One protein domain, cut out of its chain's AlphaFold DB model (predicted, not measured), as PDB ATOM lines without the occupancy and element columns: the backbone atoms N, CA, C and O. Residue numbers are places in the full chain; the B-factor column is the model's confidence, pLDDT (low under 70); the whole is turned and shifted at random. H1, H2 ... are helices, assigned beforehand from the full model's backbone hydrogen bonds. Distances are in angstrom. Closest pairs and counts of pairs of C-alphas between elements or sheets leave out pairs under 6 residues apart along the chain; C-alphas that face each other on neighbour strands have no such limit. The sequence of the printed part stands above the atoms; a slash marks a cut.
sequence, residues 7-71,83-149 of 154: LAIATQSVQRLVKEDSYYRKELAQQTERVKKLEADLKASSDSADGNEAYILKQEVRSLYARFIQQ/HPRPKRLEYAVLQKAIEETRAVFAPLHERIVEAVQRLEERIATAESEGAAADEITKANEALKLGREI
ATOM      1  N   LEU A   7     287.957 207.612 484.911       96.00
ATOM      2  CA  LEU A   7     286.835 208.487 485.262       96.00
ATOM      3  C   LEU A   7     287.310 209.740 486.012       96.00
ATOM      4  O   LEU A   7     286.912 210.856 485.671       96.00
ATOM      5  N   ALA A   8     288.206 209.578 486.989       95.56
ATOM      6  CA  ALA A   8     288.782 210.696 487.726       95.56
ATOM      7  C   ALA A   8     289.592 211.631 486.813       95.56
ATOM      8  O   ALA A   8     289.492 212.852 486.938       95.56
ATOM      9  N   ILE A   9     290.353 211.084 485.858       96.50
ATOM     10  CA  ILE A   9     291.106 211.875 484.872       96.50
ATOM     11  C   ILE A   9     290.151 212.691 483.991       96.50
ATOM     12  O   ILE A   9     290.350 213.897 483.828       96.50
ATOM     13  N   ALA A  10     289.096 212.066 483.457       97.50
ATOM     14  CA  ALA A  10     288.101 212.754 482.633       97.50
ATOM     15  C   ALA A  10     287.374 213.860 483.420       97.50
ATOM     16  O   ALA A  10     287.243 214.985 482.938       97.50
ATOM     17  N   THR A  11     287.005 213.575 484.673       98.19
ATOM     18  CA  THR A  11     286.383 214.543 485.591       98.19
ATOM     19  C   THR A  11     287.283 215.762 485.802       98.19
ATOM     20  O   THR A  11     286.847 216.904 485.646       98.19
ATOM     21  N   GLN A  12     288.569 215.542 486.099       97.88
ATOM     22  CA  GLN A  12     289.535 216.628 486.286       97.88
ATOM     23  C   GLN A  12     289.773 217.430 485.005       97.88
ATOM     24  O   GLN A  12     290.004 218.638 485.083       97.88
ATOM     25  N   SER A  13     289.726 216.785 483.835       98.00
ATOM     26  CA  SER A  13     289.852 217.465 482.545       98.00
ATOM     27  C   SER A  13     288.737 218.495 482.361       98.00
ATOM     28  O   SER A  13     289.029 219.665 482.120       98.00
ATOM     29  N   VAL A  14     287.475 218.095 482.559       98.38
ATOM     30  CA  VAL A  14     286.321 219.007 482.459       98.38
ATOM     31  C   VAL A  14     286.432 220.141 483.478       98.38
ATOM     32  O   VAL A  14     286.334 221.308 483.108       98.38
ATOM     33  N   GLN A  15     286.731 219.836 484.745       98.25
ATOM     34  CA  GLN A  15     286.868 220.858 485.791       98.25
ATOM     35  C   GLN A  15     287.944 221.908 485.472       98.25
ATOM     36  O   GLN A  15     287.744 223.096 485.729       98.25
ATOM     37  N   ARG A  16     289.091 221.492 484.919       98.25
ATOM     38  CA  ARG A  16     290.169 222.416 484.531       98.25
ATOM     39  C   ARG A  16     289.743 223.324 483.385       98.25
ATOM     40  O   ARG A  16     289.975 224.523 483.480       98.25
ATOM     41  N   LEU A  17     289.101 222.768 482.360       98.00
ATOM     42  CA  LEU A  17     288.655 223.535 481.197       98.00
ATOM     43  C   LEU A  17     287.535 224.524 481.556       98.00
ATOM     44  O   LEU A  17     287.588 225.679 481.153       98.00
ATOM     45  N   VAL A  18     286.566 224.120 482.386       97.88
ATOM     46  CA  VAL A  18     285.520 225.033 482.886       97.88
ATOM     47  C   VAL A  18     286.130 226.155 483.730       97.88
ATOM     48  O   VAL A  18     285.732 227.317 483.637       97.88
ATOM     49  N   LYS A  19     287.135 225.834 484.552       96.81
ATOM     50  CA  LYS A  19     287.852 226.849 485.326       96.81
ATOM     51  C   LYS A  19     288.599 227.816 484.403       96.81
ATOM     52  O   LYS A  19     288.520 229.019 484.640       96.81
ATOM     53  N   GLU A  20     289.276 227.315 483.373       96.12
ATOM     54  CA  GLU A  20     289.939 228.109 482.330       96.12
ATOM     55  C   GLU A  20     288.954 229.072 481.639       96.12
ATOM     56  O   GLU A  20     289.211 230.275 481.622       96.12
ATOM     57  N   ASP A  21     287.780 228.591 481.212       95.56
ATOM     58  CA  ASP A  21     286.713 229.429 480.637       95.56
ATOM     59  C   ASP A  21     286.298 230.554 481.603       95.56
ATOM     60  O   ASP A  21     286.283 231.731 481.233       95.56
ATOM     61  N   SER A  22     286.100 230.235 482.888       94.94
ATOM     62  CA  SER A  22     285.744 231.239 483.899       94.94
ATOM     63  C   SER A  22     286.820 232.318 484.110       94.94
ATOM     64  O   SER A  22     286.490 233.458 484.451       94.94
ATOM     65  N   TYR A  23     288.106 231.988 483.928       95.62
ATOM     66  CA  TYR A  23     289.194 232.965 484.017       95.62
ATOM     67  C   TYR A  23     289.203 233.891 482.807       95.62
ATOM     68  O   TYR A  23     289.256 235.107 482.994       95.62
ATOM     69  N   TYR A  24     289.070 233.344 481.595       90.81
ATOM     70  CA  TYR A  24     289.011 234.162 480.386       90.81
ATOM     71  C   TYR A  24     287.781 235.075 480.369       90.81
ATOM     72  O   TYR A  24     287.886 236.226 479.950       90.81
ATOM     73  N   ARG A  25     286.626 234.643 480.899       91.81
ATOM     74  CA  ARG A  25     285.443 235.526 481.023       91.81
ATOM     75  C   ARG A  25     285.688 236.699 481.962       91.81
ATOM     76  O   ARG A  25     285.289 237.823 481.662       91.81
ATOM     77  N   LYS A  26     286.366 236.459 483.089       89.69
ATOM     78  CA  LYS A  26     286.753 237.530 484.024       89.69
ATOM     79  C   LYS A  26     287.735 238.502 483.382       89.69
ATOM     80  O   LYS A  26     287.577 239.708 483.556       89.69
ATOM     81  N   GLU A  27     288.712 237.991 482.641       88.12
ATOM     82  CA  GLU A  27     289.658 238.818 481.896       88.12
ATOM     83  C   GLU A  27     288.937 239.686 480.857       88.12
ATOM     84  O   GLU A  27     289.080 240.909 480.881       88.12
ATOM     85  N   LEU A  28     288.074 239.088 480.028       87.75
ATOM     86  CA  LEU A  28     287.286 239.809 479.028       87.75
ATOM     87  C   LEU A  28     286.417 240.907 479.666       87.75
ATOM     88  O   LEU A  28     286.333 242.024 479.146       87.75
ATOM     89  N   ALA A  29     285.789 240.618 480.811       87.00
ATOM     90  CA  ALA A  29     284.988 241.591 481.549       87.00
ATOM     91  C   ALA A  29     285.831 242.786 482.032       87.00
ATOM     92  O   ALA A  29     285.435 243.938 481.835       87.00
ATOM     93  N   GLN A  30     287.012 242.528 482.603       85.50
ATOM     94  CA  GLN A  30     287.935 243.571 483.067       85.50
ATOM     95  C   GLN A  30     288.470 244.426 481.911       85.50
ATOM     96  O   GLN A  30     288.494 245.656 482.009       85.50
ATOM     97  N   GLN A  31     288.866 243.795 480.802       81.88
ATOM     98  CA  GLN A  31     289.321 244.497 479.602       81.88
ATOM     99  C   GLN A  31     288.205 245.391 479.034       81.88
ATOM    100  O   GLN A  31     288.436 246.566 478.745       81.88
ATOM    101  N   THR A  32     286.974 244.873 478.962       84.81
ATOM    102  CA  THR A  32     285.800 245.620 478.481       84.81
ATOM    103  C   THR A  32     285.470 246.812 479.386       84.81
ATOM    104  O   THR A  32     285.129 247.889 478.896       84.81
ATOM    105  N   GLU A  33     285.588 246.670 480.710       85.44
ATOM    106  CA  GLU A  33     285.400 247.789 481.642       85.44
ATOM    107  C   GLU A  33     286.457 248.885 481.439       85.44
ATOM    108  O   GLU A  33     286.136 250.077 481.434       85.44
ATOM    109  N   ARG A  34     287.720 248.498 481.231       78.88
ATOM    110  CA  ARG A  34     288.806 249.451 480.975       78.88
ATOM    111  C   ARG A  34     288.618 250.185 479.646       78.88
ATOM    112  O   ARG A  34     288.825 251.396 479.611       78.88
ATOM    113  N   VAL A  35     288.154 249.500 478.599       79.62
ATOM    114  CA  VAL A  35     287.761 250.134 477.328       79.62
ATOM    115  C   VAL A  35     286.672 251.177 477.551       79.62
ATOM    116  O   VAL A  35     286.858 252.320 477.149       79.62
ATOM    117  N   LYS A  36     285.589 250.842 478.267       82.56
ATOM    118  CA  LYS A  36     284.502 251.796 478.558       82.56
ATOM    119  C   LYS A  36     285.003 253.066 479.254       82.56
ATOM    120  O   LYS A  36     284.551 254.163 478.937       82.56
ATOM    121  N   LYS A  37     285.949 252.933 480.193       82.38
ATOM    122  CA  LYS A  37     286.578 254.085 480.868       82.38
ATOM    123  C   LYS A  37     287.401 254.925 479.891       82.38
ATOM    124  O   LYS A  37     287.247 256.142 479.869       82.38
ATOM    125  N   LEU A  38     288.224 254.288 479.055       74.62
ATOM    126  CA  LEU A  38     289.010 254.982 478.029       74.62
ATOM    127  C   LEU A  38     288.119 255.699 477.005       74.62
ATOM    128  O   LEU A  38     288.430 256.820 476.619       74.62
ATOM    129  N   GLU A  39     287.001 255.104 476.593       77.19
ATOM    130  CA  GLU A  39     286.030 255.735 475.690       77.19
ATOM    131  C   GLU A  39     285.383 256.973 476.314       77.19
ATOM    132  O   GLU A  39     285.276 258.007 475.654       77.19
ATOM    133  N   ALA A  40     284.987 256.897 477.589       79.06
ATOM    134  CA  ALA A  40     284.433 258.036 478.316       79.06
ATOM    135  C   ALA A  40     285.453 259.182 478.438       79.06
ATOM    136  O   ALA A  40     285.121 260.332 478.148       79.06
ATOM    137  N   ASP A  41     286.702 258.860 478.788       73.44
ATOM    138  CA  ASP A  41     287.823 259.806 478.852       73.44
ATOM    139  C   ASP A  41     288.096 260.472 477.495       73.44
ATOM    140  O   ASP A  41     288.292 261.687 477.413       73.44
ATOM    141  N   LEU A  42     288.119 259.680 476.417       69.12
ATOM    142  CA  LEU A  42     288.341 260.172 475.057       69.12
ATOM    143  C   LEU A  42     287.189 261.074 474.597       69.12
ATOM    144  O   LEU A  42     287.442 262.116 473.993       69.12
ATOM    145  N   LYS A  43     285.941 260.719 474.922       72.56
ATOM    146  CA  LYS A  43     284.763 261.537 474.616       72.56
ATOM    147  C   LYS A  43     284.789 262.870 475.370       72.56
ATOM    148  O   LYS A  43     284.619 263.915 474.749       72.56
ATOM    149  N   ALA A  44     285.083 262.852 476.669       72.31
ATOM    150  CA  ALA A  44     285.215 264.069 477.472       72.31
ATOM    151  C   ALA A  44     286.340 264.992 476.957       72.31
ATOM    152  O   ALA A  44     286.198 266.214 476.960       72.31
ATOM    153  N   SER A  45     287.435 264.410 476.451       62.84
ATOM    154  CA  SER A  45     288.502 265.164 475.782       62.84
ATOM    155  C   SER A  45     288.060 265.762 474.441       62.84
ATOM    156  O   SER A  45     288.534 266.838 474.099       62.84
ATOM    157  N   SER A  46     287.170 265.103 473.687       54.12
ATOM    158  CA  SER A  46     286.695 265.597 472.382       54.12
ATOM    159  C   SER A  46     285.713 266.771 472.468       54.12
ATOM    160  O   SER A  46     285.650 267.571 471.538       54.12
ATOM    161  N   ASP A  47     285.000 266.913 473.591       52.88
ATOM    162  CA  ASP A  47     284.124 268.065 473.863       52.88
ATOM    163  C   ASP A  47     284.917 269.308 474.331       52.88
ATOM    164  O   ASP A  47     284.384 270.416 474.399       52.88
ATOM    165  N   SER A  48     286.217 269.147 474.610       52.38
ATOM    166  CA  SER A  48     287.139 270.219 474.995       52.38
ATOM    167  C   SER A  48     287.890 270.755 473.766       52.38
ATOM    168  O   SER A  48     289.059 270.454 473.563       52.38
ATOM    169  N   ALA A  49     287.178 271.509 472.927       48.44
ATOM    170  CA  ALA A  49     287.664 272.469 471.921       48.44
ATOM    171  C   ALA A  49     289.083 272.265 471.322       48.44
ATOM    172  O   ALA A  49     290.053 272.823 471.823       48.44
ATOM    173  N   ASP A  50     289.178 271.576 470.176       46.59
ATOM    174  CA  ASP A  50     289.713 272.154 468.923       46.59
ATOM    175  C   ASP A  50     289.476 271.175 467.751       46.59
ATOM    176  O   ASP A  50     289.897 270.016 467.783       46.59
ATOM    177  N   GLY A  51     288.775 271.618 466.702       49.28
ATOM    178  CA  GLY A  51     288.117 270.791 465.668       49.28
ATOM    179  C   GLY A  51     288.992 269.898 464.766       49.28
ATOM    180  O   GLY A  51     288.498 269.373 463.770       49.28
ATOM    181  N   ASN A  52     290.268 269.689 465.090       50.78
ATOM    182  CA  ASN A  52     291.205 268.856 464.330       50.78
ATOM    183  C   ASN A  52     291.335 267.417 464.880       50.78
ATOM    184  O   ASN A  52     291.808 266.522 464.179       50.78
ATOM    185  N   GLU A  53     290.898 267.136 466.115       50.28
ATOM    186  CA  GLU A  53     291.116 265.813 466.727       50.28
ATOM    187  C   GLU A  53     290.345 264.674 466.047       50.28
ATOM    188  O   GLU A  53     290.897 263.581 465.916       50.28
ATOM    189  N   ALA A  54     289.114 264.915 465.581       46.38
ATOM    190  CA  ALA A  54     288.259 263.902 464.949       46.38
ATOM    191  C   ALA A  54     288.745 263.479 463.547       46.38
ATOM    192  O   ALA A  54     288.648 262.308 463.172       46.38
ATOM    193  N   TYR A  55     289.312 264.413 462.775       51.62
ATOM    194  CA  TYR A  55     289.895 264.117 461.462       51.62
ATOM    195  C   TYR A  55     291.211 263.336 461.597       51.62
ATOM    196  O   TYR A  55     291.415 262.334 460.908       51.62
ATOM    197  N   ILE A  56     292.055 263.729 462.559       53.91
ATOM    198  CA  ILE A  56     293.282 263.006 462.915       53.91
ATOM    199  C   ILE A  56     292.954 261.615 463.483       53.91
ATOM    200  O   ILE A  56     293.626 260.658 463.127       53.91
ATOM    201  N   LEU A  57     291.868 261.452 464.253       50.91
ATOM    202  CA  LEU A  57     291.381 260.143 464.729       50.91
ATOM    203  C   LEU A  57     291.071 259.177 463.579       50.91
ATOM    204  O   LEU A  57     291.494 258.024 463.602       50.91
ATOM    205  N   LYS A  58     290.368 259.645 462.542       49.09
ATOM    206  CA  LYS A  58     290.014 258.816 461.377       49.09
ATOM    207  C   LYS A  58     291.247 258.416 460.551       49.09
ATOM    208  O   LYS A  58     291.265 257.335 459.964       49.09
ATOM    209  N   GLN A  59     292.273 259.267 460.523       47.66
ATOM    210  CA  GLN A  59     293.569 259.020 459.876       47.66
ATOM    211  C   GLN A  59     294.466 258.090 460.710       47.66
ATOM    212  O   GLN A  59     295.059 257.159 460.170       47.66
ATOM    213  N   GLU A  60     294.529 258.282 462.029       44.81
ATOM    214  CA  GLU A  60     295.337 257.481 462.952       44.81
ATOM    215  C   GLU A  60     294.806 256.052 463.068       44.81
ATOM    216  O   GLU A  60     295.590 255.123 462.912       44.81
ATOM    217  N   VAL A  61     293.489 255.854 463.214       50.75
ATOM    218  CA  VAL A  61     292.868 254.515 463.212       50.75
ATOM    219  C   VAL A  61     293.125 253.799 461.882       50.75
ATOM    220  O   VAL A  61     293.489 252.625 461.866       50.75
ATOM    221  N   ARG A  62     293.038 254.519 460.754       43.44
ATOM    222  CA  ARG A  62     293.332 253.971 459.422       43.44
ATOM    223  C   ARG A  62     294.822 253.661 459.224       43.44
ATOM    224  O   ARG A  62     295.142 252.674 458.570       43.44
ATOM    225  N   SER A  63     295.728 254.455 459.798       42.38
ATOM    226  CA  SER A  63     297.180 254.244 459.693       42.38
ATOM    227  C   SER A  63     297.715 253.186 460.660       42.38
ATOM    228  O   SER A  63     298.634 252.465 460.288       42.38
ATOM    229  N   LEU A  64     297.133 253.034 461.853       46.78
ATOM    230  CA  LEU A  64     297.472 251.965 462.796       46.78
ATOM    231  C   LEU A  64     296.998 250.608 462.268       46.78
ATOM    232  O   LEU A  64     297.765 249.651 462.301       46.78
ATOM    233  N   TYR A  65     295.797 250.550 461.680       44.22
ATOM    234  CA  TYR A  65     295.298 249.347 461.008       44.22
ATOM    235  C   TYR A  65     296.140 248.995 459.764       44.22
ATOM    236  O   TYR A  65     296.508 247.841 459.568       44.22
ATOM    237  N   ALA A  66     296.540 249.991 458.959       40.00
ATOM    238  CA  ALA A  66     297.380 249.774 457.774       40.00
ATOM    239  C   ALA A  66     298.832 249.375 458.109       40.00
ATOM    240  O   ALA A  66     299.405 248.523 457.435       40.00
ATOM    241  N   ARG A  67     299.425 249.947 459.166       42.72
ATOM    242  CA  ARG A  67     300.804 249.650 459.593       42.72
ATOM    243  C   ARG A  67     300.930 248.271 460.251       42.72
ATOM    244  O   ARG A  67     302.015 247.707 460.262       42.72
ATOM    245  N   PHE A  68     299.832 247.721 460.771       40.16
ATOM    246  CA  PHE A  68     299.806 246.402 461.402       40.16
ATOM    247  C   PHE A  68     299.599 245.248 460.398       40.16
ATOM    248  O   PHE A  68     299.997 244.121 460.675       40.16
ATOM    249  N   ILE A  69     299.035 245.523 459.213       40.84
ATOM    250  CA  ILE A  69     298.727 244.506 458.185       40.84
ATOM    251  C   ILE A  69     299.833 244.383 457.110       40.84
ATOM    252  O   ILE A  69     299.932 243.346 456.454       40.84
ATOM    253  N   GLN A  70     300.713 245.379 456.939       38.41
ATOM    254  CA  GLN A  70     301.772 245.370 455.913       38.41
ATOM    255  C   GLN A  70     303.175 245.712 456.462       38.41
ATOM    256  O   GLN A  70     303.613 246.853 456.417       38.41
ATOM    257  N   GLN A  71     303.909 244.659 456.841       39.25
ATOM    258  CA  GLN A  71     305.379 244.506 456.758       39.25
ATOM    259  C   GLN A  71     306.339 245.178 457.778       39.25
ATOM    260  O   GLN A  71     306.082 246.269 458.287       39.25
ATOM    261  N   HIS A  83     302.674 262.076 466.629       45.84
ATOM    262  CA  HIS A  83     302.714 261.162 467.764       45.84
ATOM    263  C   HIS A  83     301.272 260.852 468.178       45.84
ATOM    264  O   HIS A  83     300.570 261.775 468.605       45.84
ATOM    265  N   PRO A  84     300.814 259.591 468.077       50.94
ATOM    266  CA  PRO A  84     299.498 259.234 468.581       50.94
ATOM    267  C   PRO A  84     299.440 259.595 470.066       50.94
ATOM    268  O   PRO A  84     300.350 259.258 470.829       50.94
ATOM    269  N   ARG A  85     298.380 260.297 470.489       56.28
ATOM    270  CA  ARG A  85     298.192 260.605 471.914       56.28
ATOM    271  C   ARG A  85     298.225 259.282 472.700       56.28
ATOM    272  O   ARG A  85     297.534 258.343 472.300       56.28
ATOM    273  N   PRO A  86     298.972 259.184 473.814       64.25
ATOM    274  CA  PRO A  86     299.261 257.911 474.484       64.25
ATOM    275  C   PRO A  86     298.000 257.113 474.855       64.25
ATOM    276  O   PRO A  86     297.972 255.896 474.687       64.25
ATOM    277  N   LYS A  87     296.911 257.799 475.234       62.84
ATOM    278  CA  LYS A  87     295.608 257.177 475.535       62.84
ATOM    279  C   LYS A  87     294.949 256.474 474.333       62.84
ATOM    280  O   LYS A  87     294.238 255.492 474.513       62.84
ATOM    281  N   ARG A  88     295.178 256.944 473.100       68.12
ATOM    282  CA  ARG A  88     294.629 256.325 471.873       68.12
ATOM    283  C   ARG A  88     295.374 255.045 471.503       68.12
ATOM    284  O   ARG A  88     294.757 254.090 471.042       68.12
ATOM    285  N   LEU A  89     296.689 255.028 471.732       68.81
ATOM    286  CA  LEU A  89     297.503 253.827 471.560       68.81
ATOM    287  C   LEU A  89     297.093 252.752 472.574       68.81
ATOM    288  O   LEU A  89     296.907 251.602 472.192       68.81
ATOM    289  N   GLU A  90     296.876 253.142 473.834       71.38
ATOM    290  CA  GLU A  90     296.370 252.243 474.877       71.38
ATOM    291  C   GLU A  90     295.018 251.625 474.492       71.38
ATOM    292  O   GLU A  90     294.854 250.411 474.584       71.38
ATOM    293  N   TYR A  91     294.080 252.434 473.990       74.12
ATOM    294  CA  TYR A  91     292.781 251.954 473.517       74.12
ATOM    295  C   TYR A  91     292.910 250.917 472.390       74.12
ATOM    296  O   TYR A  91     292.299 249.854 472.463       74.12
ATOM    297  N   ALA A  92     293.727 251.191 471.367       74.94
ATOM    298  CA  ALA A  92     293.908 250.275 470.239       74.94
ATOM    299  C   ALA A  92     294.569 248.949 470.657       74.94
ATOM    300  O   ALA A  92     294.146 247.881 470.217       74.94
ATOM    301  N   VAL A  93     295.576 249.006 471.535       75.94
ATOM    302  CA  VAL A  93     296.224 247.807 472.092       75.94
ATOM    303  C   VAL A  93     295.235 246.991 472.926       75.94
ATOM    304  O   VAL A  93     295.215 245.767 472.825       75.94
ATOM    305  N   LEU A  94     294.385 247.654 473.714       74.88
ATOM    306  CA  LEU A  94     293.398 246.985 474.556       74.88
ATOM    307  C   LEU A  94     292.258 246.352 473.746       74.88
ATOM    308  O   LEU A  94     291.846 245.241 474.062       74.88
ATOM    309  N   GLN A  95     291.782 247.011 472.684       83.06
ATOM    310  CA  GLN A  95     290.808 246.425 471.752       83.06
ATOM    311  C   GLN A  95     291.363 245.154 471.100       83.06
ATOM    312  O   GLN A  95     290.685 244.133 471.056       83.06
ATOM    313  N   LYS A  96     292.636 245.175 470.690       83.94
ATOM    314  CA  LYS A  96     293.304 243.983 470.161       83.94
ATOM    315  C   LYS A  96     293.409 242.859 471.192       83.94
ATOM    316  O   LYS A  96     293.135 241.711 470.863       83.94
ATOM    317  N   ALA A  97     293.769 243.181 472.435       80.69
ATOM    318  CA  ALA A  97     293.808 242.194 473.513       80.69
ATOM    319  C   ALA A  97     292.425 241.559 473.755       80.69
ATOM    320  O   ALA A  97     292.336 240.354 473.956       80.69
ATOM    321  N   ILE A  98     291.347 242.345 473.654       83.62
ATOM    322  CA  ILE A  98     289.966 241.844 473.728       83.62
ATOM    323  C   ILE A  98     289.659 240.884 472.583       83.62
ATOM    324  O   ILE A  98     289.089 239.824 472.827       83.62
ATOM    325  N   GLU A  99     290.011 241.234 471.345       88.25
ATOM    326  CA  GLU A  99     289.805 240.363 470.181       88.25
ATOM    327  C   GLU A  99     290.570 239.041 470.329       88.25
ATOM    328  O   GLU A  99     290.013 237.972 470.081       88.25
ATOM    329  N   GLU A 100     291.818 239.097 470.802       85.56
ATOM    330  CA  GLU A 100     292.633 237.913 471.078       85.56
ATOM    331  C   GLU A 100     292.017 237.046 472.186       85.56
ATOM    332  O   GLU A 100     291.885 235.837 472.004       85.56
ATOM    333  N   THR A 101     291.562 237.639 473.296       88.62
ATOM    334  CA  THR A 101     290.853 236.909 474.360       88.62
ATOM    335  C   THR A 101     289.537 236.313 473.846       88.62
ATOM    336  O   THR A 101     289.220 235.169 474.170       88.62
ATOM    337  N   ARG A 102     288.781 237.031 473.001       91.12
ATOM    338  CA  ARG A 102     287.546 236.511 472.388       91.12
ATOM    339  C   ARG A 102     287.808 235.293 471.512       91.12
ATOM    340  O   ARG A 102     287.092 234.299 471.614       91.12
ATOM    341  N   ALA A 103     288.869 235.345 470.708       92.38
ATOM    342  CA  ALA A 103     289.247 234.265 469.805       92.38
ATOM    343  C   ALA A 103     289.581 232.948 470.532       92.38
ATOM    344  O   ALA A 103     289.475 231.883 469.927       92.38
ATOM    345  N   VAL A 104     289.939 232.993 471.822       93.44
ATOM    346  CA  VAL A 104     290.204 231.791 472.632       93.44
ATOM    347  C   VAL A 104     288.917 231.045 473.013       93.44
ATOM    348  O   VAL A 104     288.956 229.823 473.165       93.44
ATOM    349  N   PHE A 105     287.763 231.719 473.124       94.81
ATOM    350  CA  PHE A 105     286.535 231.070 473.609       94.81
ATOM    351  C   PHE A 105     286.000 229.994 472.674       94.81
ATOM    352  O   PHE A 105     285.539 228.969 473.163       94.81
ATOM    353  N   ALA A 106     286.055 230.191 471.355       95.38
ATOM    354  CA  ALA A 106     285.554 229.200 470.401       95.38
ATOM    355  C   ALA A 106     286.286 227.842 470.516       95.38
ATOM    356  O   ALA A 106     285.630 226.851 470.845       95.38
ATOM    357  N   PRO A 107     287.624 227.765 470.360       96.56
ATOM    358  CA  PRO A 107     288.338 226.495 470.497       96.56
ATOM    359  C   PRO A 107     288.306 225.943 471.931       96.56
ATOM    360  O   PRO A 107     288.350 224.729 472.129       96.56
ATOM    361  N   LEU A 108     288.228 226.797 472.960       96.50
ATOM    362  CA  LEU A 108     288.083 226.331 474.342       96.50
ATOM    363  C   LEU A 108     286.710 225.689 474.584       96.50
ATOM    364  O   LEU A 108     286.637 224.634 475.213       96.50
ATOM    365  N   HIS A 109     285.645 226.289 474.057       97.00
ATOM    366  CA  HIS A 109     284.292 225.751 474.142       97.00
ATOM    367  C   HIS A 109     284.198 224.383 473.461       97.00
ATOM    368  O   HIS A 109     283.707 223.438 474.075       97.00
ATOM    369  N   GLU A 110     284.754 224.238 472.253       97.38
ATOM    370  CA  GLU A 110     284.837 222.948 471.551       97.38
ATOM    371  C   GLU A 110     285.546 221.885 472.402       97.38
ATOM    372  O   GLU A 110     285.018 220.790 472.605       97.38
ATOM    373  N   ARG A 111     286.695 222.227 473.001       98.12
ATOM    374  CA  ARG A 111     287.426 221.321 473.903       98.12
ATOM    375  C   ARG A 111     286.607 220.924 475.131       98.12
ATOM    376  O   ARG A 111     286.735 219.789 475.589       98.12
ATOM    377  N   ILE A 112     285.792 221.827 475.684       98.12
ATOM    378  CA  ILE A 112     284.903 221.493 476.806       98.12
ATOM    379  C   ILE A 112     283.801 220.542 476.342       98.12
ATOM    380  O   ILE A 112     283.575 219.538 477.012       98.12
ATOM    381  N   VAL A 113     283.169 220.803 475.196       97.56
ATOM    382  CA  VAL A 113     282.130 219.929 474.628       97.56
ATOM    383  C   VAL A 113     282.673 218.517 474.395       97.56
ATOM    384  O   VAL A 113     282.062 217.545 474.838       97.56
ATOM    385  N   GLU A 114     283.854 218.386 473.788       98.00
ATOM    386  CA  GLU A 114     284.506 217.084 473.604       98.00
ATOM    387  C   GLU A 114     284.841 216.400 474.938       98.00
ATOM    388  O   GLU A 114     284.662 215.191 475.093       98.00
ATOM    389  N   ALA A 115     285.341 217.152 475.923       98.25
ATOM    390  CA  ALA A 115     285.666 216.604 477.237       98.25
ATOM    391  C   ALA A 115     284.413 216.140 477.997       98.25
ATOM    392  O   ALA A 115     284.468 215.116 478.679       98.25
ATOM    393  N   VAL A 116     283.296 216.859 477.857       98.31
ATOM    394  CA  VAL A 116     281.986 216.489 478.408       98.31
ATOM    395  C   VAL A 116     281.499 215.187 477.779       98.31
ATOM    396  O   VAL A 116     281.184 214.260 478.519       98.31
ATOM    397  N   GLN A 117     281.543 215.053 476.450       97.88
ATOM    398  CA  GLN A 117     281.173 213.805 475.763       97.88
ATOM    399  C   GLN A 117     282.010 212.615 476.253       97.88
ATOM    400  O   GLN A 117     281.474 211.575 476.631       97.88
ATOM    401  N   ARG A 118     283.334 212.783 476.350       97.81
ATOM    402  CA  ARG A 118     284.220 211.735 476.884       97.81
ATOM    403  C   ARG A 118     283.909 211.396 478.342       97.81
ATOM    404  O   ARG A 118     284.060 210.243 478.742       97.81
ATOM    405  N   LEU A 119     283.517 212.375 479.157       98.19
ATOM    406  CA  LEU A 119     283.143 212.141 480.551       98.19
ATOM    407  C   LEU A 119     281.831 211.350 480.656       98.19
ATOM    408  O   LEU A 119     281.754 210.433 481.469       98.19
ATOM    409  N   GLU A 120     280.847 211.639 479.802       97.38
ATOM    410  CA  GLU A 120     279.589 210.879 479.713       97.38
ATOM    411  C   GLU A 120     279.850 209.400 479.391       97.38
ATOM    412  O   GLU A 120     279.367 208.514 480.098       97.38
ATOM    413  N   GLU A 121     280.693 209.123 478.393       97.06
ATOM    414  CA  GLU A 121     281.099 207.756 478.039       97.06
ATOM    415  C   GLU A 121     281.799 207.032 479.201       97.06
ATOM    416  O   GLU A 121     281.589 205.834 479.436       97.06
ATOM    417  N   ARG A 122     282.643 207.750 479.956       96.50
ATOM    418  CA  ARG A 122     283.337 207.180 481.118       96.50
ATOM    419  C   ARG A 122     282.416 206.913 482.291       96.50
ATOM    420  O   ARG A 122     282.631 205.904 482.954       96.50
ATOM    421  N   ILE A 123     281.398 207.737 482.520       96.25
ATOM    422  CA  ILE A 123     280.382 207.468 483.544       96.25
ATOM    423  C   ILE A 123     279.605 206.200 483.191       96.25
ATOM    424  O   ILE A 123     279.529 205.305 484.024       96.25
ATOM    425  N   ALA A 124     279.135 206.057 481.947       95.31
ATOM    426  CA  ALA A 124     278.392 204.864 481.524       95.31
ATOM    427  C   ALA A 124     279.214 203.567 481.678       95.31
ATOM    428  O   ALA A 124     278.707 202.528 482.114       95.31
ATOM    429  N   THR A 125     280.511 203.634 481.355       94.81
ATOM    430  CA  THR A 125     281.444 202.512 481.552       94.81
ATOM    431  C   THR A 125     281.626 202.211 483.044       94.81
ATOM    432  O   THR A 125     281.485 201.068 483.469       94.81
ATOM    433  N   ALA A 126     281.886 203.241 483.852       93.31
ATOM    434  CA  ALA A 126     282.134 203.116 485.284       93.31
ATOM    435  C   ALA A 126     280.912 202.600 486.064       93.31
ATOM    436  O   ALA A 126     281.067 201.802 486.985       93.31
ATOM    437  N   GLU A 127     279.701 203.004 485.682       91.31
ATOM    438  CA  GLU A 127     278.449 202.482 486.245       91.31
ATOM    439  C   GLU A 127     278.276 200.988 485.950       91.31
ATOM    440  O   GLU A 127     277.881 200.226 486.831       91.31
ATOM    441  N   SER A 128     278.642 200.551 484.741       90.75
ATOM    442  CA  SER A 128     278.591 199.137 484.345       90.75
ATOM    443  C   SER A 128     279.635 198.281 485.076       90.75
ATOM    444  O   SER A 128     279.400 197.105 485.343       90.75
ATOM    445  N   GLU A 129     280.780 198.872 485.417       91.69
ATOM    446  CA  GLU A 129     281.885 198.219 486.132       91.69
ATOM    447  C   GLU A 129     281.760 198.307 487.666       91.69
ATOM    448  O   GLU A 129     282.594 197.753 488.384       91.69
ATOM    449  N   GLY A 130     280.721 198.970 488.188       86.50
ATOM    450  CA  GLY A 130     280.489 199.102 489.628       86.50
ATOM    451  C   GLY A 130     281.483 200.033 490.332       86.50
ATOM    452  O   GLY A 130     281.894 199.758 491.461       86.50
ATOM    453  N   ALA A 131     281.891 201.118 489.669       86.69
ATOM    454  CA  ALA A 131     282.787 202.121 490.235       86.69
ATOM    455  C   ALA A 131     282.230 202.770 491.515       86.69
ATOM    456  O   ALA A 131     281.031 202.750 491.801       86.69
ATOM    457  N   ALA A 132     283.124 203.385 492.294       89.44
ATOM    458  CA  ALA A 132     282.767 204.011 493.558       89.44
ATOM    459  C   ALA A 132     281.745 205.149 493.364       89.44
ATOM    460  O   ALA A 132     281.905 206.026 492.512       89.44
ATOM    461  N   ALA A 133     280.702 205.155 494.199       90.44
ATOM    462  CA  ALA A 133     279.601 206.113 494.098       90.44
ATOM    463  C   ALA A 133     280.055 207.579 494.239       90.44
ATOM    464  O   ALA A 133     279.453 208.479 493.651       90.44
ATOM    465  N   ASP A 134     281.129 207.840 494.990       91.88
ATOM    466  CA  ASP A 134     281.677 209.186 495.149       91.88
ATOM    467  C   ASP A 134     282.389 209.684 493.879       91.88
ATOM    468  O   ASP A 134     282.312 210.876 493.573       91.88
ATOM    469  N   GLU A 135     283.035 208.799 493.110       92.44
ATOM    470  CA  GLU A 135     283.612 209.150 491.805       92.44
ATOM    471  C   GLU A 135     282.514 209.489 490.793       92.44
ATOM    472  O   GLU A 135     282.602 210.519 490.123       92.44
ATOM    473  N   ILE A 136     281.445 208.688 490.741       95.25
ATOM    474  CA  ILE A 136     280.286 208.938 489.867       95.25
ATOM    475  C   ILE A 136     279.602 210.263 490.236       95.25
ATOM    476  O   ILE A 136     279.229 211.042 489.358       95.25
ATOM    477  N   THR A 137     279.480 210.569 491.530       96.88
ATOM    478  CA  THR A 137     278.890 211.838 491.995       96.88
ATOM    479  C   THR A 137     279.715 213.040 491.523       96.88
ATOM    480  O   THR A 137     279.173 213.947 490.893       96.88
ATOM    481  N   LYS A 138     281.040 213.021 491.734       96.94
ATOM    482  CA  LYS A 138     281.948 214.097 491.283       96.94
ATOM    483  C   LYS A 138     281.947 214.258 489.761       96.94
ATOM    484  O   LYS A 138     282.023 215.377 489.256       96.94
ATOM    485  N   ALA A 139     281.867 213.148 489.030       97.38
ATOM    486  CA  ALA A 139     281.796 213.152 487.576       97.38
ATOM    487  C   ALA A 139     280.503 213.818 487.077       97.38
ATOM    488  O   ALA A 139     280.551 214.671 486.192       97.38
ATOM    489  N   ASN A 140     279.359 213.515 487.697       97.56
ATOM    490  CA  ASN A 140     278.079 214.149 487.375       97.56
ATOM    491  C   ASN A 140     278.054 215.653 487.703       97.56
ATOM    492  O   ASN A 140     277.521 216.446 486.926       97.56
ATOM    493  N   GLU A 141     278.671 216.074 488.809       97.94
ATOM    494  CA  GLU A 141     278.847 217.500 489.118       97.94
ATOM    495  C   GLU A 141     279.681 218.210 488.043       97.94
ATOM    496  O   GLU A 141     279.306 219.284 487.569       97.94
ATOM    497  N   ALA A 142     280.788 217.597 487.610       97.69
ATOM    498  CA  ALA A 142     281.618 218.142 486.540       97.69
ATOM    499  C   ALA A 142     280.878 218.196 485.193       97.69
ATOM    500  O   ALA A 142     281.021 219.186 484.478       97.69
ATOM    501  N   LEU A 143     280.052 217.194 484.864       96.94
ATOM    502  CA  LEU A 143     279.191 217.227 483.677       96.94
ATOM    503  C   LEU A 143     278.220 218.399 483.708       96.94
ATOM    504  O   LEU A 143     278.071 219.097 482.706       96.94
ATOM    505  N   LYS A 144     277.567 218.623 484.851       97.62
ATOM    506  CA  LYS A 144     276.649 219.748 485.014       97.62
ATOM    507  C   LYS A 144     277.371 221.070 484.750       97.62
ATOM    508  O   LYS A 144     276.918 221.844 483.916       97.62
ATOM    509  N   LEU A 145     278.532 221.273 485.376       96.69
ATOM    510  CA  LEU A 145     279.353 222.467 485.164       96.69
ATOM    511  C   LEU A 145     279.778 222.638 483.698       96.69
ATOM    512  O   LEU A 145     279.715 223.742 483.171       96.69
ATOM    513  N   GLY A 146     280.197 221.556 483.037       95.62
ATOM    514  CA  GLY A 146     280.616 221.583 481.634       95.62
ATOM    515  C   GLY A 146     279.478 221.870 480.651       95.62
ATOM    516  O   GLY A 146     279.720 222.476 479.613       95.62
ATOM    517  N   ARG A 147     278.241 221.472 480.972       94.81
ATOM    518  CA  ARG A 147     277.044 221.737 480.153       94.81
ATOM    519  C   ARG A 147     276.446 223.126 480.388       94.81
ATOM    520  O   ARG A 147     275.785 223.653 479.503       94.81
ATOM    521  N   GLU A 148     276.663 223.700 481.569       95.31
ATOM    522  CA  GLU A 148     276.170 225.030 481.952       95.31
ATOM    523  C   GLU A 148     277.100 226.174 481.511       95.31
ATOM    524  O   GLU A 148     276.814 227.336 481.808       95.31
ATOM    525  N   ILE A 149     278.199 225.884 480.804       94.06
ATOM    526  CA  ILE A 149     279.069 226.939 480.281       94.06
ATOM    527  C   ILE A 149     278.317 227.820 479.283       94.06
ATOM    528  O   ILE A 149     277.538 227.357 478.449       94.06
TER     529      ILE A 149
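AT A GLANCE: This is residues 7 to 71 and 83 to 149 of the 154 residues of the protein "Tubulin-specific chaperone A" of Xylaria grammica (UniProt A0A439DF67). Two long helices, H3 and H1, run side by side as a rod; short H4 folds back on both at one end, and H2 slants off at the other, its residues 66 to 69 sticking out. The printed part has 132 residues, four named helices, H1 to H4 in order, and no named strand: all helix, extended, radius of gyration of the C-alphas 23.2 A, spanning 76 by 33 by 16 A.

HOW THE PARTS SIT: H3, residues 86 to 128, touches H1, residues 7 to 46, opposite ways at a shallow tilt of 19 degrees; their closest C-alphas, of Ala 10 and Leu 119, are 5.4 A apart. H4, residues 133 to 147, forms a hairpin with H3, touching its residues 112 to 127 alone. H1, H3 and H4 make an up-and-down bundle, each running against the one before. H2, residues 53 to 69, is near H3. Every O i to N i+4 pair is within hydrogen-bond range in H1, H2 and H4, and 36 of 39 in H3.

IN THESE COORDINATES: H3 spans 63.1 A and H1 58.5 A, first to last C-alpha. C-alpha 7 is at (286.835, 208.487, 485.262), C-alpha 147 at (277.044, 221.737, 480.153).

THE WHOLE: Residues 72 to 82 are cut out; C-alphas 71 and 83 are 20.1 A apart. pLDDT is under 70 at residues 42, 45 to 71 and 83 to 89.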